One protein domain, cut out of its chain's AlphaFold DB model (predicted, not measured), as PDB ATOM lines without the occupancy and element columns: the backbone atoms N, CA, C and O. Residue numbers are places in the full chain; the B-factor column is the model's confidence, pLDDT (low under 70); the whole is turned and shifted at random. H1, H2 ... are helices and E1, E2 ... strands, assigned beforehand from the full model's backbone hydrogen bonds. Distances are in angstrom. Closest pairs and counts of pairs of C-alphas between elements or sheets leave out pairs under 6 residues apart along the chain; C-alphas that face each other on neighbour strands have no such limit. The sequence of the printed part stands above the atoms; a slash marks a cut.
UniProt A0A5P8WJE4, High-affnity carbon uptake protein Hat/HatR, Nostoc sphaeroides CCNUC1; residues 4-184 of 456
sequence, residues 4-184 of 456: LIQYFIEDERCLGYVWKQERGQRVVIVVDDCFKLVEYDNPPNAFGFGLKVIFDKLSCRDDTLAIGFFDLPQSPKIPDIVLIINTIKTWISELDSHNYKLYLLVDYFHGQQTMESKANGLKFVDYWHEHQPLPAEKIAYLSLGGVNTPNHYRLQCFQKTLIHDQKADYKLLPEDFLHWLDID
ATOM      1  N   LEU A   4     -10.371   2.467  -8.057       79.12
ATOM      2  CA  LEU A   4     -11.071   1.210  -8.279       79.12
ATOM      3  C   LEU A   4     -10.842   0.291  -7.067       79.12
ATOM      4  O   LEU A   4      -9.701   0.082  -6.646       79.12
ATOM      5  N   ILE A   5     -11.916  -0.240  -6.491       81.44
ATOM      6  CA  ILE A   5     -11.895  -1.153  -5.344       81.44
ATOM      7  C   ILE A   5     -12.649  -2.426  -5.733       81.44
ATOM      8  O   ILE A   5     -13.719  -2.369  -6.339       81.44
ATOM      9  N   GLN A   6     -12.074  -3.572  -5.380       82.44
ATOM     10  CA  GLN A   6     -12.680  -4.888  -5.567       82.44
ATOM     11  C   GLN A   6     -13.341  -5.332  -4.263       82.44
ATOM     12  O   GLN A   6     -12.744  -5.202  -3.192       82.44
ATOM     13  N   TYR A   7     -14.556  -5.864  -4.359       79.44
ATOM     14  CA  TYR A   7     -15.260  -6.493  -3.247       79.44
ATOM     15  C   TYR A   7     -15.307  -7.997  -3.475       79.44
ATOM     16  O   TYR A   7     -15.703  -8.457  -4.544       79.44
ATOM     17  N   PHE A   8     -14.912  -8.758  -2.461       77.62
ATOM     18  CA  PHE A   8     -14.811 -10.213  -2.507       77.62
ATOM     19  C   PHE A   8     -15.837 -10.864  -1.581       77.62
ATOM     20  O   PHE A   8     -16.231 -10.275  -0.574       77.62
ATOM     21  N   ILE A   9     -16.240 -12.089  -1.918       73.12
ATOM     22  CA  ILE A   9     -16.921 -12.991  -0.979       73.12
ATOM     23  C   ILE A   9     -15.895 -13.792  -0.161       73.12
ATOM     24  O   ILE A   9     -14.707 -13.790  -0.477       73.12
ATOM     25  N   GLU A  10     -16.367 -14.519   0.856       67.75
ATOM     26  CA  GLU A  10     -15.542 -15.317   1.784       67.75
ATOM     27  C   GLU A  10     -14.612 -16.341   1.089       67.75
ATOM     28  O   GLU A  10     -13.547 -16.640   1.614       67.75
ATOM     29  N   ASP A  11     -14.954 -16.802  -0.121       67.19
ATOM     30  CA  ASP A  11     -14.149 -17.732  -0.936       67.19
ATOM     31  C   ASP A  11     -13.167 -17.039  -1.916       67.19
ATOM     32  O   ASP A  11     -12.830 -17.612  -2.953       67.19
ATOM     33  N   GLU A  12     -12.793 -15.774  -1.690       64.62
ATOM     34  CA  GLU A  12     -11.927 -14.957  -2.576       64.62
ATOM     35  C   GLU A  12     -12.449 -14.755  -4.015       64.62
ATOM     36  O   GLU A  12     -11.761 -14.212  -4.884       64.62
ATOM     37  N   ARG A  13     -13.698 -15.135  -4.302       70.56
ATOM     38  CA  ARG A  13     -14.345 -14.810  -5.580       70.56
ATOM     39  C   ARG A  13     -14.769 -13.341  -5.570       70.56
ATOM     40  O   ARG A  13     -15.407 -12.876  -4.626       70.56
ATOM     41  N   CYS A  14     -14.412 -12.599  -6.616       72.81
ATOM     42  CA  CYS A  14     -14.811 -11.200  -6.758       72.81
ATOM     43  C   CYS A  14     -16.340 -11.107  -6.895       72.81
ATOM     44  O   CYS A  14     -16.903 -11.625  -7.855       72.81
ATOM     45  N   LEU A  15     -16.989 -10.445  -5.938       77.50
ATOM     46  CA  LEU A  15     -18.423 -10.153  -5.929       77.50
ATOM     47  C   LEU A  15     -18.756  -8.972  -6.845       77.50
ATOM     48  O   LEU A  15     -19.813  -8.935  -7.473       77.50
ATOM     49  N   GLY A  16     -17.857  -7.988  -6.897       80.44
ATOM     50  CA  GLY A  16     -18.088  -6.782  -7.668       80.44
ATOM     51  C   GLY A  16     -16.961  -5.768  -7.593       80.44
ATOM     52  O   GLY A  16     -16.005  -5.901  -6.827       80.44
ATOM     53  N   TYR A  17     -17.108  -4.724  -8.397       83.81
ATOM     54  CA  TYR A  17     -16.166  -3.620  -8.499       83.81
ATOM     55  C   TYR A  17     -16.885  -2.322  -8.192       83.81
ATOM     56  O   TYR A  17     -18.033  -2.135  -8.595       83.81
ATOM     57  N   VAL A  18     -16.178  -1.404  -7.550       86.31
ATOM     58  CA  VAL A  18     -16.596  -0.015  -7.450       86.31
ATOM     59  C   VAL A  18     -15.480   0.891  -7.914       86.31
ATOM     60  O   VAL A  18     -14.318   0.709  -7.567       86.31
ATOM     61  N   TRP A  19     -15.857   1.926  -8.634       87.12
ATOM     62  CA  TRP A  19     -15.026   3.087  -8.840       87.12
ATOM     63  C   TRP A  19     -15.704   4.303  -8.196       87.12
ATOM     64  O   TRP A  19     -16.922   4.468  -8.313       87.12
ATOM     65  N   LYS A  20     -14.932   5.117  -7.464       85.75
ATOM     66  CA  LYS A  20     -15.434   6.253  -6.669       85.75
ATOM     67  C   LYS A  20     -14.674   7.542  -6.996       85.75
ATOM     68  O   LYS A  20     -13.445   7.517  -7.098       85.75
ATOM     69  N   GLN A  21     -15.397   8.660  -7.054       80.38
ATOM     70  CA  GLN A  21     -14.853  10.019  -7.036       80.38
ATOM     71  C   GLN A  21     -15.113  10.705  -5.697       80.38
ATOM     72  O   GLN A  21     -16.013  10.343  -4.947       80.38
ATOM     73  N   GLU A  22     -14.342  11.758  -5.430       76.94
ATOM     74  CA  GLU A  22     -14.549  12.641  -4.273       76.94
ATOM     75  C   GLU A  22     -15.727  13.609  -4.460       76.94
ATOM     76  O   GLU A  22     -16.183  14.227  -3.501       76.94
ATOM     77  N   ARG A  23     -16.183  13.810  -5.701       76.12
ATOM     78  CA  ARG A  23     -17.222  14.778  -6.064       76.12
ATOM     79  C   ARG A  23     -18.236  14.115  -6.982       76.12
ATOM     80  O   ARG A  23     -17.880  13.237  -7.752       76.12
ATOM     81  N   GLY A  24     -19.490  14.543  -6.880       81.69
ATOM     82  CA  GLY A  24     -20.597  14.017  -7.670       81.69
ATOM     83  C   GLY A  24     -21.878  13.930  -6.851       81.69
ATOM     84  O   GLY A  24     -21.894  14.255  -5.665       81.69
ATOM     85  N   GLN A  25     -22.960  13.504  -7.500       86.38
ATOM     86  CA  GLN A  25     -24.279  13.362  -6.872       86.38
ATOM     87  C   GLN A  25     -25.016  12.078  -7.273       86.38
ATOM     88  O   GLN A  25     -26.106  11.835  -6.774       86.38
ATOM     89  N   ARG A  26     -24.490  11.251  -8.186       91.19
ATOM     90  CA  ARG A  26     -25.149  10.008  -8.631       91.19
ATOM     91  C   ARG A  26     -24.311   8.771  -8.355       91.19
ATOM     92  O   ARG A  26     -23.107   8.782  -8.582       91.19
ATOM     93  N   VAL A  27     -24.968   7.693  -7.953       92.00
ATOM     94  CA  VAL A  27     -24.390   6.354  -7.829       92.00
ATOM     95  C   VAL A  27     -25.096   5.444  -8.824       92.00
ATOM     96  O   VAL A  27     -26.314   5.292  -8.752       92.00
ATOM     97  N   VAL A  28     -24.346   4.852  -9.752       91.62
ATOM     98  CA  VAL A  28     -24.891   3.929 -10.759       91.62
ATOM     99  C   VAL A  28     -24.442   2.511 -10.440       91.62
ATOM    100  O   VAL A  28     -23.250   2.208 -10.477       91.62
ATOM    101  N   ILE A  29     -25.402   1.645 -10.121       92.12
ATOM    102  CA  ILE A  29     -25.174   0.229  -9.847       92.12
ATOM    103  C   ILE A  29     -25.694  -0.585 -11.016       92.12
ATOM    104  O   ILE A  29     -26.871  -0.502 -11.373       92.12
ATOM    105  N   VAL A  30     -24.822  -1.411 -11.574       88.56
ATOM    106  CA  VAL A  30     -25.181  -2.425 -12.553       88.56
ATOM    107  C   VAL A  30     -25.088  -3.793 -11.887       88.56
ATOM    108  O   VAL A  30     -24.055  -4.150 -11.326       88.56
ATOM    109  N   VAL A  31     -26.168  -4.559 -11.940       86.00
ATOM    110  CA  VAL A  31     -26.226  -5.949 -11.485       86.00
ATOM    111  C   VAL A  31     -26.360  -6.807 -12.737       86.00
ATOM    112  O   VAL A  31     -27.424  -6.822 -13.350       86.00
ATOM    113  N   ASP A  32     -25.278  -7.455 -13.150       78.00
ATOM    114  CA  ASP A  32     -25.170  -8.211 -14.405       78.00
ATOM    115  C   ASP A  32     -24.707  -9.643 -14.102       78.00
ATOM    116  O   ASP A  32     -24.099  -9.878 -13.069       78.00
ATOM    117  N   ASP A  33     -25.010 -10.616 -14.954       65.69
ATOM    118  CA  ASP A  33     -24.630 -12.020 -14.742       65.69
ATOM    119  C   ASP A  33     -23.173 -12.332 -15.131       65.69
ATOM    120  O   ASP A  33     -22.713 -13.468 -14.974       65.69
ATOM    121  N   CYS A  34     -22.454 -11.353 -15.702       59.84
ATOM    122  CA  CYS A  34     -21.054 -11.526 -16.068       59.84
ATOM    123  C   CYS A  34     -20.304 -10.197 -16.312       59.84
ATOM    124  O   CYS A  34     -20.126  -9.773 -17.459       59.84
ATOM    125  N   PHE A  35     -19.781  -9.545 -15.262       59.31
ATOM    126  CA  PHE A  35     -18.882  -8.386 -15.408       59.31
ATOM    127  C   PHE A  35     -17.463  -8.657 -14.889       59.31
ATOM    128  O   PHE A  35     -17.262  -9.023 -13.733       59.31
ATOM    129  N   LYS A  36     -16.453  -8.408 -15.734       59.38
ATOM    130  CA  LYS A  36     -15.027  -8.433 -15.371       59.38
ATOM    131  C   LYS A  36     -14.315  -7.232 -15.989       59.38
ATOM    132  O   LYS A  36     -14.414  -7.019 -17.197       59.38
ATOM    133  N   LEU A  37     -13.601  -6.454 -15.174       57.09
ATOM    134  CA  LEU A  37     -12.827  -5.310 -15.655       57.09
ATOM    135  C   LEU A  37     -11.511  -5.795 -16.295       57.09
ATOM    136  O   LEU A  37     -10.786  -6.591 -15.704       57.09
ATOM    137  N   VAL A  38     -11.212  -5.322 -17.508       53.69
ATOM    138  CA  VAL A  38     -10.159  -5.827 -18.426       53.69
ATOM    139  C   VAL A  38      -8.734  -5.377 -18.040       53.69
ATOM    140  O   VAL A  38      -7.854  -5.313 -18.887       53.69
ATOM    141  N   GLU A  39      -8.456  -5.033 -16.782       50.56
ATOM    142  CA  GLU A  39      -7.137  -4.467 -16.435       50.56
ATOM    143  C   GLU A  39      -5.997  -5.494 -16.323       50.56
ATOM    144  O   GLU A  39      -4.846  -5.086 -16.213       50.56
ATOM    145  N   TYR A  40      -6.263  -6.802 -16.433       40.84
ATOM    146  CA  TYR A  40      -5.213  -7.827 -16.474       40.84
ATOM    147  C   TYR A  40      -5.557  -8.960 -17.452       40.84
ATOM    148  O   TYR A  40      -6.711  -9.376 -17.566       40.84
ATOM    149  N   ASP A  41      -4.533  -9.405 -18.179       40.00
ATOM    150  CA  ASP A  41      -4.554 -10.300 -19.339       40.00
ATOM    151  C   ASP A  41      -5.589 -11.448 -19.306       40.00
ATOM    152  O   ASP A  41      -5.591 -12.300 -18.420       40.00
ATOM    153  N   ASN A  42      -6.414 -11.485 -20.363       41.47
ATOM    154  CA  ASN A  42      -7.271 -12.577 -20.854       41.47
ATOM    155  C   ASN A  42      -8.125 -13.379 -19.839       41.47
ATOM    156  O   ASN A  42      -7.687 -14.422 -19.351       41.47
ATOM    157  N   PRO A  43      -9.430 -13.055 -19.709       35.19
ATOM    158  CA  PRO A  43     -10.435 -14.013 -19.249       35.19
ATOM    159  C   PRO A  43     -11.510 -14.354 -20.313       35.19
ATOM    160  O   PRO A  43     -11.901 -13.500 -21.113       35.19
ATOM    161  N   PRO A  44     -12.043 -15.594 -20.307       33.91
ATOM    162  CA  PRO A  44     -13.127 -16.032 -21.182       33.91
ATOM    163  C   PRO A  44     -14.504 -15.616 -20.624       33.91
ATOM    164  O   PRO A  44     -14.771 -15.830 -19.443       33.91
ATOM    165  N   ASN A  45     -15.359 -15.097 -21.519       32.84
ATOM    166  CA  ASN A  45     -16.808 -14.808 -21.425       32.84
ATOM    167  C   ASN A  45     -17.287 -13.858 -20.296       32.84
ATOM    168  O   ASN A  45     -16.812 -13.939 -19.171       32.84
ATOM    169  N   ALA A  46     -18.242 -12.942 -20.522       39.41
ATOM    170  CA  ALA A  46     -19.173 -12.756 -21.645       39.41
ATOM    171  C   ALA A  46     -19.109 -11.329 -22.247       39.41
ATOM    172  O   ALA A  46     -19.041 -10.354 -21.515       39.41
ATOM    173  N   PHE A  47     -19.142 -11.214 -23.585       45.91
ATOM    174  CA  PHE A  47     -19.554 -10.044 -24.405       45.91
ATOM    175  C   PHE A  47     -19.250  -8.605 -23.888       45.91
ATOM    176  O   PHE A  47     -20.034  -7.679 -24.106       45.91
ATOM    177  N   GLY A  48     -18.103  -8.401 -23.234       49.34
ATOM    178  CA  GLY A  48     -17.806  -7.253 -22.370       49.34
ATOM    179  C   GLY A  48     -17.317  -5.968 -23.044       49.34
ATOM    180  O   GLY A  48     -16.184  -5.557 -22.820       49.34
ATOM    181  N   PHE A  49     -18.181  -5.272 -23.787       54.12
ATOM    182  CA  PHE A  49     -17.882  -3.897 -24.234       54.12
ATOM    183  C   PHE A  49     -18.962  -2.873 -23.858       54.12
ATOM    184  O   PHE A  49     -18.615  -1.758 -23.489       54.12
ATOM    185  N   GLY A  50     -20.253  -3.226 -23.847       58.50
ATOM    186  CA  GLY A  50     -21.324  -2.259 -23.549       58.50
ATOM    187  C   GLY A  50     -21.313  -1.714 -22.113       58.50
ATOM    188  O   GLY A  50     -21.475  -0.517 -21.905       58.50
ATOM    189  N   LEU A  51     -21.039  -2.559 -21.114       68.50
ATOM    190  CA  LEU A  51     -20.871  -2.108 -19.724       68.50
ATOM    191  C   LEU A  51     -19.605  -1.270 -19.522       68.50
ATOM    192  O   LEU A  51     -19.601  -0.337 -18.722       68.50
ATOM    193  N   LYS A  52     -18.553  -1.557 -20.299       66.62
ATOM    194  CA  LYS A  52     -17.376  -0.692 -20.371       66.62
ATOM    195  C   LYS A  52     -17.734   0.676 -20.956       66.62
ATOM    196  O   LYS A  52     -17.232   1.667 -20.451       66.62
ATOM    197  N   VAL A  53     -18.655   0.766 -21.920       65.88
ATOM    198  CA  VAL A  53     -19.171   2.067 -22.386       65.88
ATOM    199  C   VAL A  53     -19.889   2.812 -21.257       65.88
ATOM    200  O   VAL A  53     -19.659   4.005 -21.101       65.88
ATOM    201  N   ILE A  54     -20.719   2.142 -20.444       74.50
ATOM    202  CA  ILE A  54     -21.356   2.778 -19.271       74.50
ATOM    203  C   ILE A  54     -20.286   3.322 -18.321       74.50
ATOM    204  O   ILE A  54     -20.368   4.481 -17.917       74.50
ATOM    205  N   PHE A  55     -19.270   2.510 -18.016       77.62
ATOM    206  CA  PHE A  55     -18.131   2.918 -17.201       77.62
ATOM    207  C   PHE A  55     -17.413   4.127 -17.812       77.62
ATOM    208  O   PHE A  55     -17.451   5.195 -17.220       77.62
ATOM    209  N   ASP A  56     -16.866   4.006 -19.024       68.88
ATOM    210  CA  ASP A  56     -16.091   5.048 -19.712       68.88
ATOM    211  C   ASP A  56     -16.879   6.363 -19.878       68.88
ATOM    212  O   ASP A  56     -16.300   7.449 -19.895       68.88
ATOM    213  N   LYS A  57     -18.211   6.299 -20.009       68.69
ATOM    214  CA  LYS A  57     -19.061   7.487 -20.188       68.69
ATOM    215  C   LYS A  57     -19.360   8.241 -18.910       68.69
ATOM    216  O   LYS A  57     -19.644   9.441 -18.979       68.69
ATOM    217  N   LEU A  58     -19.372   7.538 -17.789       74.50
ATOM    218  CA  LEU A  58     -19.809   8.076 -16.511       74.50
ATOM    219  C   LEU A  58     -18.636   8.291 -15.550       74.50
ATOM    220  O   LEU A  58     -18.730   9.170 -14.698       74.50
ATOM    221  N   SER A  59     -17.535   7.550 -15.713       74.62
ATOM    222  CA  SER A  59     -16.399   7.484 -14.784       74.62
ATOM    223  C   SER A  59     -15.491   8.709 -14.787       74.62
ATOM    224  O   SER A  59     -14.451   8.704 -14.156       74.62
ATOM    225  N   CYS A  60     -15.807   9.779 -15.498       69.00
ATOM    226  CA  CYS A  60     -15.080  11.044 -15.341       69.00
ATOM    227  C   CYS A  60     -16.036  12.231 -15.280       69.00
ATOM    228  O   CYS A  60     -15.627  13.370 -15.489       69.00
ATOM    229  N   ARG A  61     -17.334  11.979 -15.072       72.50
ATOM    230  CA  ARG A  61     -18.326  13.048 -15.069       72.50
ATOM    231  C   ARG A  61     -18.464  13.643 -13.681       72.50
ATOM    232  O   ARG A  61     -18.782  12.924 -12.744       72.50
ATOM    233  N   ASP A  62     -18.372  14.966 -13.611       70.44
ATOM    234  CA  ASP A  62     -18.471  15.758 -12.378       70.44
ATOM    235  C   ASP A  62     -19.760  15.529 -11.558       70.44
ATOM    236  O   ASP A  62     -19.829  15.917 -10.392       70.44
ATOM    237  N   ASP A  63     -20.808  14.946 -12.149       78.00
ATOM    238  CA  ASP A  63     -22.081  14.628 -11.500       78.00
ATOM    239  C   ASP A  63     -22.216  13.151 -11.073       78.00
ATOM    240  O   ASP A  63     -23.130  12.818 -10.311       78.00
ATOM    241  N   THR A  64     -21.311  12.268 -11.497       84.88
ATOM    242  CA  THR A  64     -21.295  10.849 -11.123       84.88
ATOM    243  C   THR A  64     -20.313  10.624  -9.984       84.88
ATOM    244  O   THR A  64     -19.107  10.654 -10.164       84.88
ATOM    245  N   LEU A  65     -20.847  10.332  -8.805       88.25
ATOM    246  CA  LEU A  65     -20.056  10.102  -7.606       88.25
ATOM    247  C   LEU A  65     -19.376   8.731  -7.624       88.25
ATOM    248  O   LEU A  65     -18.226   8.603  -7.211       88.25
ATOM    249  N   ALA A  66     -20.089   7.691  -8.063       89.06
ATOM    250  CA  ALA A  66     -19.536   6.346  -8.096       89.06
ATOM    251  C   ALA A  66     -20.290   5.418  -9.067       89.06
ATOM    252  O   ALA A  66     -21.480   5.600  -9.339       89.06
ATOM    253  N   ILE A  67     -19.587   4.408  -9.578       88.50
ATOM    254  CA  ILE A  67     -20.117   3.398 -10.504       88.50
ATOM    255  C   ILE A  67     -19.685   2.032 -10.004       88.50
ATOM    256  O   ILE A  67     -18.524   1.854  -9.633       88.50
ATOM    257  N   GLY A  68     -20.590   1.062 -10.021       87.94
ATOM    258  CA  GLY A  68     -20.257  -0.273  -9.564       87.94
ATOM    259  C   GLY A  68     -21.034  -1.362 -10.254       87.94
ATOM    260  O   GLY A  68     -22.111  -1.144 -10.809       87.94
ATOM    261  N   PHE A  69     -20.423  -2.532 -10.222       86.44
ATOM    262  CA  PHE A  69     -20.828  -3.696 -10.984       86.44
ATOM    263  C   PHE A  69     -20.841  -4.901 -10.060       86.44
ATOM    264  O   PHE A  69     -19.851  -5.140  -9.368       86.44
ATOM    265  N   PHE A  70     -21.936  -5.651 -10.070       84.75
ATOM    266  CA  PHE A  70     -22.098  -6.882  -9.307       84.75
ATOM    267  C   PHE A  70     -22.398  -8.042 -10.236       84.75
ATOM    268  O   PHE A  70     -23.181  -7.877 -11.169       84.75
ATOM    269  N   ASP A  71     -21.796  -9.191  -9.933       78.12
ATOM    270  CA  ASP A  71     -22.090 -10.453 -10.603       78.12
ATOM    271  C   ASP A  71     -23.294 -11.134  -9.930       78.12
ATOM    272  O   ASP A  71     -23.252 -11.476  -8.741       78.12
ATOM    273  N   LEU A  72     -24.396 -11.289 -10.667       74.94
ATOM    274  CA  LEU A  72     -25.591 -11.973 -10.191       74.94
ATOM    275  C   LEU A  72     -25.513 -13.462 -10.555       74.94
ATOM    276  O   LEU A  72     -25.539 -13.810 -11.738       74.94
ATOM    277  N   PRO A  73     -25.517 -14.383  -9.572       69.31
ATOM    278  CA  PRO A  73     -25.468 -15.807  -9.867       69.31
ATOM    279  C   PRO A  73     -26.673 -16.252 -10.707       69.31
ATOM    280  O   PRO A  73     -27.777 -15.728 -10.571       69.31
ATOM    281  N   GLN A  74     -26.497 -17.312 -11.504       61.62
ATOM    282  CA  GLN A  74     -27.524 -17.872 -12.404       61.62
ATOM    283  C   GLN A  74     -28.834 -18.317 -11.721       61.62
ATOM    284  O   GLN A  74     -29.795 -18.697 -12.389       61.62
ATOM    285  N   SER A  75     -28.885 -18.366 -10.393       67.69
ATOM    286  CA  SER A  75     -30.093 -18.647  -9.614       67.69
ATOM    287  C   SER A  75     -29.943 -18.010  -8.234       67.69
ATOM    288  O   SER A  75     -29.626 -18.720  -7.276       67.69
ATOM    289  N   PRO A  76     -30.145 -16.684  -8.122       71.69
ATOM    290  CA  PRO A  76     -29.889 -15.978  -6.882       71.69
ATOM    291  C   PRO A  76     -30.890 -16.431  -5.823       71.69
ATOM    292  O   PRO A  76     -32.107 -16.506  -6.054       71.69
ATOM    293  N   LYS A  77     -30.361 -16.772  -4.653       81.00
ATOM    294  CA  LYS A  77     -31.129 -16.985  -3.433       81.00
ATOM    295  C   LYS A  77     -31.176 -15.671  -2.656       81.00
ATOM    296  O   LYS A  77     -30.358 -14.779  -2.856       81.00
ATOM    297  N   ILE A  78     -32.127 -15.566  -1.729       83.81
ATOM    298  CA  ILE A  78     -32.258 -14.390  -0.856       83.81
ATOM    299  C   ILE A  78     -30.924 -14.028  -0.167       83.81
ATOM    300  O   ILE A  78     -30.584 -12.849  -0.178       83.81
ATOM    301  N   PRO A  79     -30.119 -14.979   0.355       86.00
ATOM    302  CA  PRO A  79     -28.813 -14.651   0.930       86.00
ATOM    303  C   PRO A  79     -27.844 -13.970  -0.047       86.00
ATOM    304  O   PRO A  79     -27.154 -13.037   0.352       86.00
ATOM    305  N   ASP A  80     -27.833 -14.376  -1.322       82.00
ATOM    306  CA  ASP A  80     -26.971 -13.772  -2.350       82.00
ATOM    307  C   ASP A  80     -27.380 -12.311  -2.607       82.00
ATOM    308  O   ASP A  80     -26.545 -11.409  -2.662       82.00
ATOM    309  N   ILE A  81     -28.693 -12.062  -2.688       86.44
ATOM    310  CA  ILE A  81     -29.268 -10.720  -2.862       86.44
ATOM    311  C   ILE A  81     -28.943  -9.831  -1.654       86.44
ATOM    312  O   ILE A  81     -28.524  -8.684  -1.816       86.44
ATOM    313  N   VAL A  82     -29.090 -10.366  -0.439       88.88
ATOM    314  CA  VAL A  82     -28.767  -9.657   0.807       88.88
ATOM    315  C   VAL A  82     -27.284  -9.294   0.865       88.88
ATOM    316  O   VAL A  82     -26.957  -8.188   1.291       88.88
ATOM    317  N   LEU A  83     -26.388 -10.167   0.400       88.38
ATOM    318  CA  LEU A  83     -24.954  -9.880   0.352       88.38
ATOM    319  C   LEU A  83     -24.634  -8.706  -0.586       88.38
ATOM    320  O   LEU A  83     -23.907  -7.789  -0.197       88.38
ATOM    321  N   ILE A  84     -25.220  -8.693  -1.789       88.94
ATOM    322  CA  ILE A  84     -25.081  -7.579  -2.741       88.94
ATOM    323  C   ILE A  84     -25.603  -6.281  -2.110       88.94
ATOM    324  O   ILE A  84     -24.904  -5.269  -2.101       88.94
ATOM    325  N   ILE A  85     -26.795  -6.311  -1.510       90.62
ATOM    326  CA  ILE A  85     -27.405  -5.142  -0.861       90.62
ATOM    327  C   ILE A  85     -26.549  -4.625   0.293       90.62
ATOM    328  O   ILE A  85     -26.340  -3.417   0.402       90.62
ATOM    329  N   ASN A  86     -26.047  -5.510   1.151       90.12
ATOM    330  CA  ASN A  86     -25.176  -5.126   2.256       90.12
ATOM    331  C   ASN A  86     -23.887  -4.487   1.736       90.12
ATOM    332  O   ASN A  86     -23.448  -3.482   2.283       90.12
ATOM    333  N   THR A  87     -23.339  -4.997   0.634       89.31
ATOM    334  CA  THR A  87     -22.160  -4.406  -0.009       89.31
ATOM    335  C   THR A  87     -22.461  -3.011  -0.563       89.31
ATOM    336  O   THR A  87     -21.693  -2.082  -0.317       89.31
ATOM    337  N   ILE A  88     -23.603  -2.824  -1.237       90.75
ATOM    338  CA  ILE A  88     -24.053  -1.506  -1.717       90.75
ATOM    339  C   ILE A  88     -24.231  -0.536  -0.541       90.75
ATOM    340  O   ILE A  88     -23.784   0.605  -0.623       90.75
ATOM    341  N   LYS A  89     -24.842  -0.978   0.567       90.56
ATOM    342  CA  LYS A  89     -25.023  -0.165   1.782       90.56
ATOM    343  C   LYS A  89     -23.693   0.266   2.385       90.56
ATOM    344  O   LYS A  89     -23.524   1.448   2.672       90.56
ATOM    345  N   THR A  90     -22.757  -0.669   2.542       88.62
ATOM    346  CA  THR A  90     -21.412  -0.375   3.046       88.62
ATOM    347  C   THR A  90     -20.718   0.631   2.140       88.62
ATOM    348  O   THR A  90     -20.260   1.664   2.617       88.62
ATOM    349  N   TRP A  91     -20.725   0.408   0.824       86.69
ATOM    350  CA  TRP A  91     -20.143   1.358  -0.119       86.69
ATOM    351  C   TRP A  91     -20.790   2.737   0.008       86.69
ATOM    352  O   TRP A  91     -20.069   3.712   0.195       86.69
ATOM    353  N   ILE A  92     -22.115   2.843  -0.050       87.62
ATOM    354  CA  ILE A  92     -22.802   4.131   0.072       87.62
ATOM    355  C   ILE A  92     -22.459   4.827   1.394       87.62
ATOM    356  O   ILE A  92     -22.272   6.037   1.393       87.62
ATOM    357  N   SER A  93     -22.319   4.087   2.497       86.75
ATOM    358  CA  SER A  93     -21.912   4.666   3.784       86.75
ATOM    359  C   SER A  93     -20.476   5.202   3.795       86.75
ATOM    360  O   SER A  93     -20.179   6.118   4.554       86.75
ATOM    361  N   GLU A  94     -19.600   4.668   2.940       84.19
ATOM    362  CA  GLU A  94     -18.228   5.155   2.735       84.19
ATOM    363  C   GLU A  94     -18.155   6.348   1.768       84.19
ATOM    364  O   GLU A  94     -17.090   6.940   1.602       84.19
ATOM    365  N   LEU A  95     -19.242   6.683   1.066       81.75
ATOM    366  CA  LEU A  95     -19.309   7.903   0.268       81.75
ATOM    367  C   LEU A  95     -19.625   9.053   1.231       81.75
ATOM    368  O   LEU A  95     -20.779   9.247   1.598       81.75
ATOM    369  N   ASP A  96     -18.613   9.824   1.637       62.28
ATOM    370  CA  ASP A  96     -18.695  10.915   2.634       62.28
ATOM    371  C   ASP A  96     -19.798  11.981   2.369       62.28
ATOM    372  O   ASP A  96     -20.082  12.840   3.212       62.28
ATOM    373  N   SER A  97     -20.458  11.948   1.205       63.97
ATOM    374  CA  SER A  97     -21.562  12.824   0.812       63.97
ATOM    375  C   SER A  97     -22.944  12.192   1.040       63.97
ATOM    376  O   SER A  97     -23.331  11.237   0.371       63.97
ATOM    377  N   HIS A  98     -23.762  12.823   1.886       62.38
ATOM    378  CA  HIS A  98     -25.130  12.374   2.201       62.38
ATOM    379  C   HIS A  98     -26.174  12.679   1.105       62.38
ATOM    380  O   HIS A  98     -27.354  12.397   1.292       62.38
ATOM    381  N   ASN A  99     -25.773  13.278  -0.021       79.75
ATOM    382  CA  ASN A  99     -26.684  13.678  -1.094       79.75
ATOM    383  C   ASN A  99     -26.321  12.957  -2.397       79.75
ATOM    384  O   ASN A  99     -25.616  13.508  -3.245       79.75
ATOM    385  N   TYR A 100     -26.772  11.709  -2.520       89.00
ATOM    386  CA  TYR A 100     -26.621  10.906  -3.729       89.00
ATOM    387  C   TYR A 100     -27.988  10.507  -4.299       89.00
ATOM    388  O   TYR A 100     -28.966  10.353  -3.570       89.00
ATOM    389  N   LYS A 101     -28.037  10.279  -5.610       91.94
ATOM    390  CA  LYS A 101     -29.145   9.642  -6.324       91.94
ATOM    391  C   LYS A 101     -28.709   8.257  -6.784       91.94
ATOM    392  O   LYS A 101     -27.699   8.143  -7.476       91.94
ATOM    393  N   LEU A 102     -29.452   7.219  -6.413       93.38
ATOM    394  CA  LEU A 102     -29.111   5.829  -6.724       93.38
ATOM    395  C   LEU A 102     -29.856   5.325  -7.961       93.38
ATOM    396  O   LEU A 102     -31.080   5.358  -8.011       93.38
ATOM    397  N   TYR A 103     -29.107   4.815  -8.931       94.38
ATOM    398  CA  TYR A 103     -29.610   4.258 -10.184       94.38
ATOM    399  C   TYR A 103     -29.279   2.773 -10.231       94.38
ATOM    400  O   TYR A 103     -28.126   2.402 -10.017       94.38
ATOM    401  N   LEU A 104     -30.270   1.933 -10.533       93.12
ATOM    402  CA  LEU A 104     -30.106   0.483 -10.615       93.12
ATOM    403  C   LEU A 104     -30.412  -0.013 -12.030       93.12
ATOM    404  O   LEU A 104     -31.538   0.114 -12.514       93.12
ATOM    405  N   LEU A 105     -29.412  -0.605 -12.672       89.44
ATOM    406  CA  LEU A 105     -29.544  -1.344 -13.924       89.44
ATOM    407  C   LEU A 105     -29.406  -2.830 -13.617       89.44
ATOM    408  O   LEU A 105     -28.337  -3.273 -13.210       89.44
ATOM    409  N   VAL A 106     -30.481  -3.593 -13.785       87.38
ATOM    410  CA  VAL A 106     -30.511  -5.015 -13.420       87.38
ATOM    411  C   VAL A 106     -30.663  -5.860 -14.673       87.38
ATOM    412  O   VAL A 106     -31.600  -5.667 -15.448       87.38
ATOM    413  N   ASP A 107     -29.756  -6.806 -14.883       79.44
ATOM    414  CA  ASP A 107     -29.851  -7.729 -16.003       79.44
ATOM    415  C   ASP A 107     -31.049  -8.671 -15.851       79.44
ATOM    416  O   ASP A 107     -31.309  -9.292 -14.816       79.44
ATOM    417  N   TYR A 108     -31.802  -8.741 -16.934       68.56
ATOM    418  CA  TYR A 108     -33.027  -9.473 -17.126       68.56
ATOM    419  C   TYR A 108     -32.852 -10.361 -18.365       68.56
ATOM    420  O   TYR A 108     -33.231 -10.026 -19.496       68.56
ATOM    421  N   PHE A 109     -32.237 -11.525 -18.156       58.72
ATOM    422  CA  PHE A 109     -31.937 -12.463 -19.233       58.72
ATOM    423  C   PHE A 109     -33.190 -13.199 -19.748       58.72
ATOM    424  O   PHE A 109     -33.860 -13.918 -19.004       58.72
ATOM    425  N   HIS A 110     -33.437 -13.093 -21.061       50.84
ATOM    426  CA  HIS A 110     -34.196 -14.058 -21.873       50.84
ATOM    427  C   HIS A 110     -33.298 -14.515 -23.019       50.84
ATOM    428  O   HIS A 110     -33.156 -13.824 -24.027       50.84
ATOM    429  N   GLY A 111     -32.644 -15.659 -22.859       43.81
ATOM    430  CA  GLY A 111     -31.914 -16.292 -23.952       43.81
ATOM    431  C   GLY A 111     -32.869 -17.021 -24.892       43.81
ATOM    432  O   GLY A 111     -33.831 -17.638 -24.447       43.81
ATOM    433  N   GLN A 112     -32.570 -17.024 -26.192       39.75
ATOM    434  CA  GLN A 112     -33.296 -17.836 -27.181       39.75
ATOM    435  C   GLN A 112     -33.024 -19.352 -27.065       39.75
ATOM    436  O   GLN A 112     -33.647 -20.129 -27.779       39.75
ATOM    437  N   GLN A 113     -32.101 -19.796 -26.202       39.56
ATOM    438  CA  GLN A 113     -31.607 -21.182 -26.202       39.56
ATOM    439  C   GLN A 113     -32.155 -22.102 -25.105       39.56
ATOM    440  O   GLN A 113     -31.831 -23.286 -25.110       39.56
ATOM    441  N   THR A 114     -33.043 -21.642 -24.225       38.53
ATOM    442  CA  THR A 114     -33.735 -22.539 -23.284       38.53
ATOM    443  C   THR A 114     -35.153 -22.043 -23.045       38.53
ATOM    444  O   THR A 114     -35.340 -20.937 -22.550       38.53
ATOM    445  N   MET A 115     -36.157 -22.877 -23.345       39.53
ATOM    446  CA  MET A 115     -37.575 -22.614 -23.036       39.53
ATOM    447  C   MET A 115     -37.870 -22.445 -21.530       39.53
ATOM    448  O   MET A 115     -38.990 -22.115 -21.159       39.53
ATOM    449  N   GLU A 116     -36.874 -22.614 -20.657       45.53
ATOM    450  CA  GLU A 116     -36.939 -22.255 -19.241       45.53
ATOM    451  C   GLU A 116     -36.119 -20.983 -18.976       45.53
ATOM    452  O   GLU A 116     -35.002 -21.023 -18.461       45.53
ATOM    453  N   SER A 117     -36.660 -19.822 -19.351       46.72
ATOM    454  CA  SER A 117     -36.071 -18.530 -18.996       46.72
ATOM    455  C   SER A 117     -36.256 -18.267 -17.495       46.72
ATOM    456  O   SER A 117     -37.335 -17.868 -17.047       46.72
ATOM    457  N   LYS A 118     -35.220 -18.467 -16.680       53.41
ATOM    458  CA  LYS A 118     -35.218 -17.937 -15.312       53.41
ATOM    459  C   LYS A 118     -34.724 -16.496 -15.378       53.41
ATOM    460  O   LYS A 118     -33.530 -16.248 -15.481       53.41
ATOM    461  N   ALA A 119     -35.658 -15.550 -15.369       55.75
ATOM    462  CA  ALA A 119     -35.366 -14.123 -15.307       55.75
ATOM    463  C   ALA A 119     -34.775 -13.765 -13.929       55.75
ATOM    464  O   ALA A 119     -35.479 -13.346 -13.013       55.75
ATOM    465  N   ASN A 120     -33.475 -14.006 -13.761       67.50
ATOM    466  CA  ASN A 120     -32.797 -13.986 -12.463       67.50
ATOM    467  C   ASN A 120     -32.815 -12.612 -11.782       67.50
ATOM    468  O   ASN A 120     -32.960 -12.544 -10.561       67.50
ATOM    469  N   GLY A 121     -32.772 -11.530 -12.562       74.44
ATOM    470  CA  GLY A 121     -32.906 -10.163 -12.063       74.44
ATOM    471  C   GLY A 121     -34.273  -9.824 -11.463       74.44
ATOM    472  O   GLY A 121     -34.356  -8.882 -10.680       74.44
ATOM    473  N   LEU A 122     -35.342 -10.589 -11.755       77.69
ATOM    474  CA  LEU A 122     -36.661 -10.342 -11.146       77.69
ATOM    475  C   LEU A 122     -36.611 -10.470  -9.641       77.69
ATOM    476  O   LEU A 122     -37.035  -9.561  -8.954       77.69
ATOM    477  N   LYS A 123     -36.019 -11.553  -9.132       80.69
ATOM    478  CA  LYS A 123     -35.953 -11.791  -7.687       80.69
ATOM    479  C   LYS A 123     -35.217 -10.673  -6.957       80.69
ATOM    480  O   LYS A 123     -35.577 -10.347  -5.833       80.69
ATOM    481  N   PHE A 124     -34.191 -10.103  -7.588       85.75
ATOM    482  CA  PHE A 124     -33.486  -8.947  -7.046       85.75
ATOM    483  C   PHE A 124     -34.397  -7.714  -7.005       85.75
ATOM    484  O   PHE A 124     -34.474  -7.051  -5.974       85.75
ATOM    485  N   VAL A 125     -35.117  -7.427  -8.095       87.06
ATOM    486  CA  VAL A 125     -36.037  -6.282  -8.181       87.06
ATOM    487  C   VAL A 125     -37.250  -6.435  -7.259       87.06
ATOM    488  O   VAL A 125     -37.585  -5.482  -6.561       87.06
ATOM    489  N   ASP A 126     -37.862  -7.618  -7.200       86.62
ATOM    490  CA  ASP A 126     -38.962  -7.949  -6.290       86.62
ATOM    491  C   ASP A 126     -38.515  -7.716  -4.846       86.62
ATOM    492  O   ASP A 126     -39.131  -6.941  -4.113       86.62
ATOM    493  N   TYR A 127     -37.363  -8.285  -4.464       88.69
ATOM    494  CA  TYR A 127     -36.792  -8.074  -3.138       88.69
ATOM    495  C   TYR A 127     -36.546  -6.586  -2.860       88.69
ATOM    496  O   TYR A 127     -36.883  -6.100  -1.779       88.69
ATOM    497  N   TRP A 128     -35.990  -5.847  -3.827       90.19
ATOM    498  CA  TRP A 128     -35.723  -4.416  -3.687       90.19
ATOM    499  C   TRP A 128     -37.004  -3.605  -3.466       90.19
ATOM    500  O   TRP A 128     -37.033  -2.740  -2.592       90.19
ATOM    501  N   HIS A 129     -38.069  -3.882  -4.219       88.75
ATOM    502  CA  HIS A 129     -39.350  -3.191  -4.071       88.75
ATOM    503  C   HIS A 129     -40.083  -3.562  -2.780       88.75
ATOM    504  O   HIS A 129     -40.662  -2.677  -2.150       88.75
ATOM    505  N   GLU A 130     -40.048  -4.833  -2.375       89.75
ATOM    506  CA  GLU A 130     -40.692  -5.321  -1.151       89.75
ATOM    507  C   GLU A 130     -40.008  -4.805   0.119       89.75
ATOM    508  O   GLU A 130     -40.680  -4.419   1.074       89.75
ATOM    509  N   HIS A 131     -38.673  -4.790   0.137       90.75
ATOM    510  CA  HIS A 131     -37.895  -4.511   1.347       90.75
ATOM    511  C   HIS A 131     -37.341  -3.087   1.395       90.75
ATOM    512  O   HIS A 131     -36.868  -2.666   2.448       90.75
ATOM    513  N   GLN A 132     -37.366  -2.366   0.266       87.12
ATOM    514  CA  GLN A 132     -36.871  -0.993   0.111       87.12
ATOM    515  C   GLN A 132     -35.547  -0.758   0.854       87.12
ATOM    516  O   GLN A 132     -35.451   0.125   1.709       87.12
ATOM    517  N   PRO A 133     -34.508  -1.569   0.573       89.25
ATOM    518  CA  PRO A 133     -33.294  -1.574   1.379       89.25
ATOM    519  C   PRO A 133     -32.576  -0.220   1.358       89.25
ATOM    520  O   PRO A 133     -31.895   0.112   2.330       89.25
ATOM    521  N   LEU A 134     -32.716   0.511   0.248       87.44
ATOM    522  CA  LEU A 134     -32.221   1.858  -0.006       87.44
ATOM    523  C   LEU A 134     -33.168   2.572  -0.992       87.44
ATOM    524  O   LEU A 134     -33.741   1.909  -1.867       87.44
ATOM    525  N   PRO A 135     -33.309   3.907  -0.907       87.38
ATOM    526  CA  PRO A 135     -34.085   4.670  -1.877       87.38
ATOM    527  C   PRO A 135     -33.353   4.708  -3.225       87.38
ATOM    528  O   PRO A 135     -32.272   5.284  -3.339       87.38
ATOM    529  N   ALA A 136     -33.939   4.085  -4.249       89.62
ATOM    530  CA  ALA A 136     -33.465   4.176  -5.627       89.62
ATOM    531  C   ALA A 136     -34.261   5.249  -6.380       89.62
ATOM    532  O   ALA A 136     -35.489   5.247  -6.346       89.62
ATOM    533  N   GLU A 137     -33.555   6.139  -7.074       91.69
ATOM    534  CA  GLU A 137     -34.138   7.179  -7.926       91.69
ATOM    535  C   GLU A 137     -34.740   6.561  -9.193       91.69
ATOM    536  O   GLU A 137     -35.870   6.864  -9.569       91.69
ATOM    537  N   LYS A 138     -33.986   5.672  -9.854       92.69
ATOM    538  CA  LYS A 138     -34.431   4.968 -11.062       92.69
ATOM    539  C   LYS A 138     -34.001   3.507 -11.034       92.69
ATOM    540  O   LYS A 138     -32.877   3.187 -10.649       92.69
ATOM    541  N   ILE A 139     -34.889   2.630 -11.498       92.06
ATOM    542  CA  ILE A 139     -34.629   1.197 -11.683       92.06
ATOM    543  C   ILE A 139     -35.036   0.826 -13.111       92.06
ATOM    544  O   ILE A 139     -36.119   1.204 -13.564       92.06
ATOM    545  N   ALA A 140     -34.170   0.115 -13.828       89.38
ATOM    546  CA  ALA A 140     -34.446  -0.379 -15.171       89.38
ATOM    547  C   ALA A 140     -33.813  -1.753 -15.413       89.38
ATOM    548  O   ALA A 140     -32.876  -2.162 -14.726       89.38
ATOM    549  N   TYR A 141     -34.337  -2.452 -16.418       85.75
ATOM    550  CA  TYR A 141     -33.830  -3.741 -16.862       85.75
ATOM    551  C   TYR A 141     -32.867  -3.609 -18.042       85.75
ATOM    552  O   TYR A 141     -33.055  -2.766 -18.921       85.75
ATOM    553  N   LEU A 142     -31.881  -4.502 -18.098       79.75
ATOM    554  CA  LEU A 142     -31.078  -4.783 -19.289       79.75
ATOM    555  C   LEU A 142     -31.530  -6.127 -19.872       79.75
ATOM    556  O   LEU A 142     -31.630  -7.098 -19.140       79.75
ATOM    557  N   SER A 143     -31.827  -6.213 -21.169       74.88
ATOM    558  CA  SER A 143     -32.281  -7.461 -21.810       74.88
ATOM    559  C   SER A 143     -31.632  -7.672 -23.173       74.88
ATOM    560  O   SER A 143     -31.508  -6.730 -23.945       74.88
ATOM    561  N   LEU A 144     -31.274  -8.906 -23.543       67.38
ATOM    562  CA  LEU A 144     -30.650  -9.193 -24.846       67.38
ATOM    563  C   LEU A 144     -31.486  -8.749 -26.057       67.38
ATOM    564  O   LEU A 144     -30.911  -8.275 -27.037       67.38
ATOM    565  N   GLY A 145     -32.814  -8.885 -25.995       60.75
ATOM    566  CA  GLY A 145     -33.724  -8.608 -27.116       60.75
ATOM    567  C   GLY A 145     -34.662  -7.416 -26.921       60.75
ATOM    568  O   GLY A 145     -35.517  -7.199 -27.773       60.75
ATOM    569  N   GLY A 146     -34.564  -6.681 -25.804       54.56
ATOM    570  CA  GLY A 146     -35.479  -5.568 -25.499       54.56
ATOM    571  C   GLY A 146     -36.941  -5.995 -25.291       54.56
ATOM    572  O   GLY A 146     -37.854  -5.193 -25.471       54.56
ATOM    573  N   VAL A 147     -37.188  -7.266 -24.957       57.69
ATOM    574  CA  VAL A 147     -38.546  -7.811 -24.832       57.69
ATOM    575  C   VAL A 147     -39.202  -7.290 -23.553       57.69
ATOM    576  O   VAL A 147     -38.720  -7.550 -22.451       57.69
ATOM    577  N   ASN A 148     -40.335  -6.595 -23.698       54.81
ATOM    578  CA  ASN A 148     -41.225  -6.247 -22.590       54.81
ATOM    579  C   ASN A 148     -42.002  -7.495 -22.153       54.81
ATOM    580  O   ASN A 148     -43.012  -7.863 -22.750       54.81
ATOM    581  N   THR A 149     -41.521  -8.165 -21.119       53.38
ATOM    582  CA  THR A 149     -42.253  -9.226 -20.417       53.38
ATOM    583  C   THR A 149     -43.172  -8.637 -19.339       53.38
ATOM    584  O   THR A 149     -43.165  -7.419 -19.140       53.38
ATOM    585  N   PRO A 150     -44.002  -9.454 -18.648       54.59
ATOM    586  CA  PRO A 150     -44.871  -8.989 -17.569       54.59
ATOM    587  C   PRO A 150     -44.045  -8.410 -16.420       54.59
ATOM    588  O   PRO A 150     -43.622  -9.095 -15.496       54.59
ATOM    589  N   ASN A 151     -43.783  -7.118 -16.515       61.66
ATOM    590  CA  ASN A 151     -43.115  -6.341 -15.504       61.66
ATOM    591  C   ASN A 151     -44.195  -5.732 -14.613       61.66
ATOM    592  O   ASN A 151     -44.815  -4.731 -14.983       61.66
ATOM    593  N   HIS A 152     -44.440  -6.345 -13.452       65.25
ATOM    594  CA  HIS A 152     -45.437  -5.860 -12.492       65.25
ATOM    595  C   HIS A 152     -45.186  -4.404 -12.070       65.25
ATOM    596  O   HIS A 152     -46.139  -3.672 -11.806       65.25
ATOM    597  N   TYR A 153     -43.927  -3.963 -12.102       75.62
ATOM    598  CA  TYR A 153     -43.504  -2.614 -11.736       75.62
ATOM    599  C   TYR A 153     -43.374  -1.655 -12.931       75.62
ATOM    600  O   TYR A 153     -43.065  -0.484 -12.734       75.62
ATOM    601  N   ARG A 154     -43.622  -2.118 -14.169       74.12
ATOM    602  CA  ARG A 154     -43.535  -1.322 -15.415       74.12
ATOM    603  C   ARG A 154     -42.216  -0.547 -15.595       74.12
ATOM    604  O   ARG A 154     -42.196   0.511 -16.216       74.12
ATOM    605  N   LEU A 155     -41.118  -1.073 -15.061       82.69
ATOM    606  CA  LEU A 155     -39.764  -0.553 -15.275       82.69
ATOM    607  C   LEU A 155     -39.382  -0.528 -16.762       82.69
ATOM    608  O   LEU A 155     -39.768  -1.404 -17.541       82.69
ATOM    609  N   GLN A 156     -38.564   0.458 -17.128       86.25
ATOM    610  CA  GLN A 156     -37.994   0.582 -18.467       86.25
ATOM    611  C   GLN A 156     -37.053  -0.595 -18.764       86.25
ATOM    612  O   GLN A 156     -36.328  -1.051 -17.880       86.25
ATOM    613  N   CYS A 157     -37.063  -1.090 -20.002       82.75
ATOM    614  CA  CYS A 157     -36.196  -2.173 -20.460       82.75
ATOM    615  C   CYS A 157     -35.300  -1.663 -21.588       82.75
ATOM    616  O   CYS A 157     -35.794  -1.166 -22.601       82.75
ATOM    617  N   PHE A 158     -33.986  -1.784 -21.417       81.94
ATOM    618  CA  PHE A 158     -32.999  -1.414 -22.423       81.94
ATOM    619  C   PHE A 158     -32.402  -2.656 -23.069       81.94
ATOM    620  O   PHE A 158     -32.059  -3.635 -22.406       81.94
ATOM    621  N   GLN A 159     -32.238  -2.605 -24.386       77.62
ATOM    622  CA  GLN A 159     -31.669  -3.713 -25.128       77.62
ATOM    623  C   GLN A 159     -30.141  -3.755 -24.942       77.62
ATOM    624  O   GLN A 159     -29.411  -2.924 -25.481       77.62
ATOM    625  N   LYS A 160     -29.659  -4.762 -24.207       75.31
ATOM    626  CA  LYS A 160     -28.242  -5.033 -23.922       75.31
ATOM    627  C   LYS A 160     -27.437  -5.105 -25.222       75.31
ATOM    628  O   LYS A 160     -26.402  -4.461 -25.328       75.31
ATOM    629  N   THR A 161     -27.957  -5.769 -26.261       69.31
ATOM    630  CA  THR A 161     -27.298  -5.835 -27.582       69.31
ATOM    631  C   THR A 161     -27.147  -4.466 -28.255       69.31
ATOM    632  O   THR A 161     -26.080  -4.190 -28.785       69.31
ATOM    633  N   LEU A 162     -28.121  -3.554 -28.145       70.50
ATOM    634  CA  LEU A 162     -27.991  -2.195 -28.696       70.50
ATOM    635  C   LEU A 162     -26.956  -1.348 -27.960       70.50
ATOM    636  O   LEU A 162     -26.333  -0.495 -28.575       70.50
ATOM    637  N   ILE A 163     -26.765  -1.563 -26.660       71.75
ATOM    638  CA  ILE A 163     -25.679  -0.927 -25.902       71.75
ATOM    639  C   ILE A 163     -24.340  -1.577 -26.290       71.75
ATOM    640  O   ILE A 163     -23.320  -0.900 -26.408       71.75
ATOM    641  N   HIS A 164     -24.347  -2.891 -26.531       66.94
ATOM    642  CA  HIS A 164     -23.165  -3.676 -26.874       66.94
ATOM    643  C   HIS A 164     -22.658  -3.442 -28.292       66.94
ATOM    644  O   HIS A 164     -21.451  -3.495 -28.479       66.94
ATOM    645  N   ASP A 165     -23.515  -3.231 -29.287       61.00
ATOM    646  CA  ASP A 165     -23.110  -3.111 -30.695       61.00
ATOM    647  C   ASP A 165     -22.403  -1.783 -30.998       61.00
ATOM    648  O   ASP A 165     -21.699  -1.661 -31.999       61.00
ATOM    649  N   GLN A 166     -22.467  -0.823 -30.076       63.16
ATOM    650  CA  GLN A 166     -21.836   0.497 -30.182       63.16
ATOM    651  C   GLN A 166     -20.379   0.499 -29.694       63.16
ATOM    652  O   GLN A 166     -19.910   1.440 -29.059       63.16
ATOM    653  N   LYS A 167     -19.651  -0.581 -30.018       52.16
ATOM    654  CA  LYS A 167     -18.321  -0.957 -29.487       52.16
ATOM    655  C   LYS A 167     -17.206   0.061 -29.745       52.16
ATOM    656  O   LYS A 167     -16.182  -0.002 -29.077       52.16
ATOM    657  N   ALA A 168     -17.373   0.933 -30.742       46.28
ATOM    658  CA  ALA A 168     -16.305   1.778 -31.281       46.28
ATOM    659  C   ALA A 168     -16.529   3.287 -31.096       46.28
ATOM    660  O   ALA A 168     -15.560   4.043 -31.106       46.28
ATOM    661  N   ASP A 169     -17.776   3.739 -30.936       48.75
ATOM    662  CA  ASP A 169     -18.083   5.154 -30.728       48.75
ATOM    663  C   ASP A 169     -19.239   5.303 -29.738       48.75
ATOM    664  O   ASP A 169     -20.376   4.886 -29.966       48.75
ATOM    665  N   TYR A 170     -18.927   5.960 -28.628       47.69
ATOM    666  CA  TYR A 170     -19.855   6.283 -27.560       47.69
ATOM    667  C   TYR A 170     -21.047   7.129 -28.025       47.69
ATOM    668  O   TYR A 170     -22.067   7.207 -27.333       47.69
ATOM    669  N   LYS A 171     -20.910   7.810 -29.170       49.34
ATOM    670  CA  LYS A 171     -21.933   8.640 -29.809       49.34
ATOM    671  C   LYS A 171     -22.963   7.791 -30.530       49.34
ATOM    672  O   LYS A 171     -23.539   8.264 -31.488       49.34
ATOM    673  N   LEU A 172     -23.191   6.544 -30.149       55.44
ATOM    674  CA  LEU A 172     -24.219   5.713 -30.770       55.44
ATOM    675  C   LEU A 172     -25.121   5.022 -29.735       55.44
ATOM    676  O   LEU A 172     -26.005   4.259 -30.117       55.44
ATOM    677  N   LEU A 173     -24.941   5.313 -28.436       69.50
ATOM    678  CA  LEU A 173     -25.847   4.822 -27.394       69.50
ATOM    679  C   LEU A 173     -27.298   5.282 -27.647       69.50
ATOM    680  O   LEU A 173     -27.499   6.406 -28.119       69.50
ATOM    681  N   PRO A 174     -28.306   4.452 -27.301       74.12
ATOM    682  CA  PRO A 174     -29.709   4.834 -27.412       74.12
ATOM    683  C   PRO A 174     -30.030   6.092 -26.598       74.12
ATOM    684  O   PRO A 174     -29.617   6.226 -25.446       74.12
ATOM    685  N   GLU A 175     -30.798   7.005 -27.187       70.38
ATOM    686  CA  GLU A 175     -31.145   8.289 -26.571       70.38
ATOM    687  C   GLU A 175     -31.924   8.122 -25.266       70.38
ATOM    688  O   GLU A 175     -31.556   8.715 -24.256       70.38
ATOM    689  N   ASP A 176     -32.919   7.234 -25.255       77.00
ATOM    690  CA  ASP A 176     -33.716   6.941 -24.062       77.00
ATOM    691  C   ASP A 176     -32.854   6.424 -22.903       77.00
ATOM    692  O   ASP A 176     -33.162   6.668 -21.738       77.00
ATOM    693  N   PHE A 177     -31.751   5.733 -23.212       82.62
ATOM    694  CA  PHE A 177     -30.809   5.240 -22.209       82.62
ATOM    695  C   PHE A 177     -29.955   6.372 -21.631       82.62
ATOM    696  O   PHE A 177     -29.783   6.460 -20.416       82.62
ATOM    697  N   LEU A 178     -29.464   7.281 -22.480       77.62
ATOM    698  CA  LEU A 178     -28.746   8.478 -22.028       77.62
ATOM    699  C   LEU A 178     -29.649   9.388 -21.188       77.62
ATOM    700  O   LEU A 178     -29.228   9.861 -20.135       77.62
ATOM    701  N   HIS A 179     -30.897   9.580 -21.615       78.38
ATOM    702  CA  HIS A 179     -31.883  10.354 -20.870       78.38
ATOM    703  C   HIS A 179     -32.209   9.708 -19.520       78.38
ATOM    704  O   HIS A 179     -32.244  10.384 -18.494       78.38
ATOM    705  N   TRP A 180     -32.376   8.382 -19.483       87.19
ATOM    706  CA  TRP A 180     -32.571   7.662 -18.228       87.19
ATOM    707  C   TRP A 180     -31.385   7.826 -17.277       87.19
ATOM    708  O   TRP A 180     -31.602   8.046 -16.089       87.19
ATOM    709  N   LEU A 181     -30.150   7.823 -17.786       81.12
ATOM    710  CA  LEU A 181     -28.944   8.085 -16.993       81.12
ATOM    711  C   LEU A 181     -28.783   9.552 -16.557       81.12
ATOM    712  O   LEU A 181     -27.783   9.870 -15.916       81.12
ATOM    713  N   ASP A 182     -29.716  10.451 -16.894       76.56
ATOM    714  CA  ASP A 182     -29.566  11.905 -16.734       76.56
ATOM    715  C   ASP A 182     -28.260  12.417 -17.383       76.56
ATOM    716  O   ASP A 182     -27.614  13.354 -16.907       76.56
ATOM    717  N   ILE A 183     -27.804  11.770 -18.459       73.12
ATOM    718  CA  ILE A 183     -26.658  12.239 -19.231       73.12
ATOM    719  C   ILE A 183     -27.146  13.369 -20.135       73.12
ATOM    720  O   ILE A 183     -27.733  13.123 -21.185       73.12
ATOM    721  N   ASP A 184     -26.827  14.607 -19.756       63.00
ATOM    722  CA  ASP A 184     -26.948  15.748 -20.664       63.00
ATOM    723  C   ASP A 184     -25.804  15.656 -21.688       63.00
ATOM    724  O   ASP A 184     -24.634  15.941 -21.408       63.00
TER     725      ASP A 184
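AT A GLANCE: This is residues 4 to 184 of the 456 residues of the protein "High-affnity carbon uptake protein Hat/HatR" of Nostoc sphaeroides CCNUC1 (UniProt A0A5P8WJE4). A twisted sheet of seven strands runs through the domain, with H2 and H3 over one face and H1 over the other. The short helices H4 and H5 graze the sheet, and long loops reach outward from the body. The printed part has 181 residues, with five named helices and seven named strands in the order E1 E2 E3 H1 E4 H2 E5 H3 E6 E7 H4 H5. The sheet is mixed, ordered E1 E2 E4 E3 E5 E6 E7, and the class is mixed, helices and strands. The whole is compact, with a radius of gyration of the C-alphas of 15.6 A and spans of 46 by 39 by 38 A.

IN THESE COORDINATES: Find C-alpha 4 at (-11.071, 1.210, -8.279), where E1, residues 4 to 8, begins. E2 is residues 14 to 20, and E3, residues 26 to 32, is 19.1 A long. Next come H1, residues 50 to 58, and E4, residues 64 to 71, 21.3 A. At C-alpha 78, (-32.258, -14.390, -0.856), H2 begins and runs 24.3 A to residue 94. E5 is residues 101 to 107, 19.9 A; H3 is residues 120 to 131, 17.5 A; E6 is residues 138 to 143, 16.6 A. E7, residues 156 to 159, is followed at once by H4, residues 160 to 164. H5, residues 175 to 180, ends at C-alpha 180, (-32.571, 7.662, -18.228).

HOW THE PARTS SIT: Begin at edge strand E1, which forms a hairpin with E2; N 5 and O 18 are 2.8 A apart. E2 and E4 are antiparallel, with N 19 and O 67 at 2.8 A. From E4 on, neighbours are parallel: look at N 30 and O 68, 2.8 A, for E4 and E3; N 29 and O 103, 2.8 A, for E3 and E5; N 106 and O 140, 2.9 A, for E5 and E6; N 141 and O 156, 2.8 A, for E6 and E7. E3, H1, E4 and E5, H3, E6 are strand-helix-strand units, parallel neighbour strands with a helix between; E4, H2, E5 is a split one, with E3 between its strands. The three crossovers are right-handed. H2 is over E2 and E4, at a height over the sheet of 9.1 A. H3, on the same face, is over E5 at 10.4 A. H2 and H3 are close but not clearly touching, with C-alphas 81 and 124 closest at 6.2 A. H1, on the opposite face, is over E4 at 9.7 A. H1 and H4 touch, C-alphas 50 and 164 being closest at 4.1 A. Every O i to N i+4 pair is within hydrogen-bond range in H1, H2, H4 and H5, and 7 of 8 are in H3.

THE WHOLE: The C-alphas of Asp 96 and Met 115 are the two farthest apart, 46.3 A. The printed part has no cut. The links E3 to H1, E5 to H3 and E6 to E7 are long. The mean pLDDT of the printed part is 73.1; 67 residues are under 70, among them 33 to 53, 108 to 120 and 164 to 173.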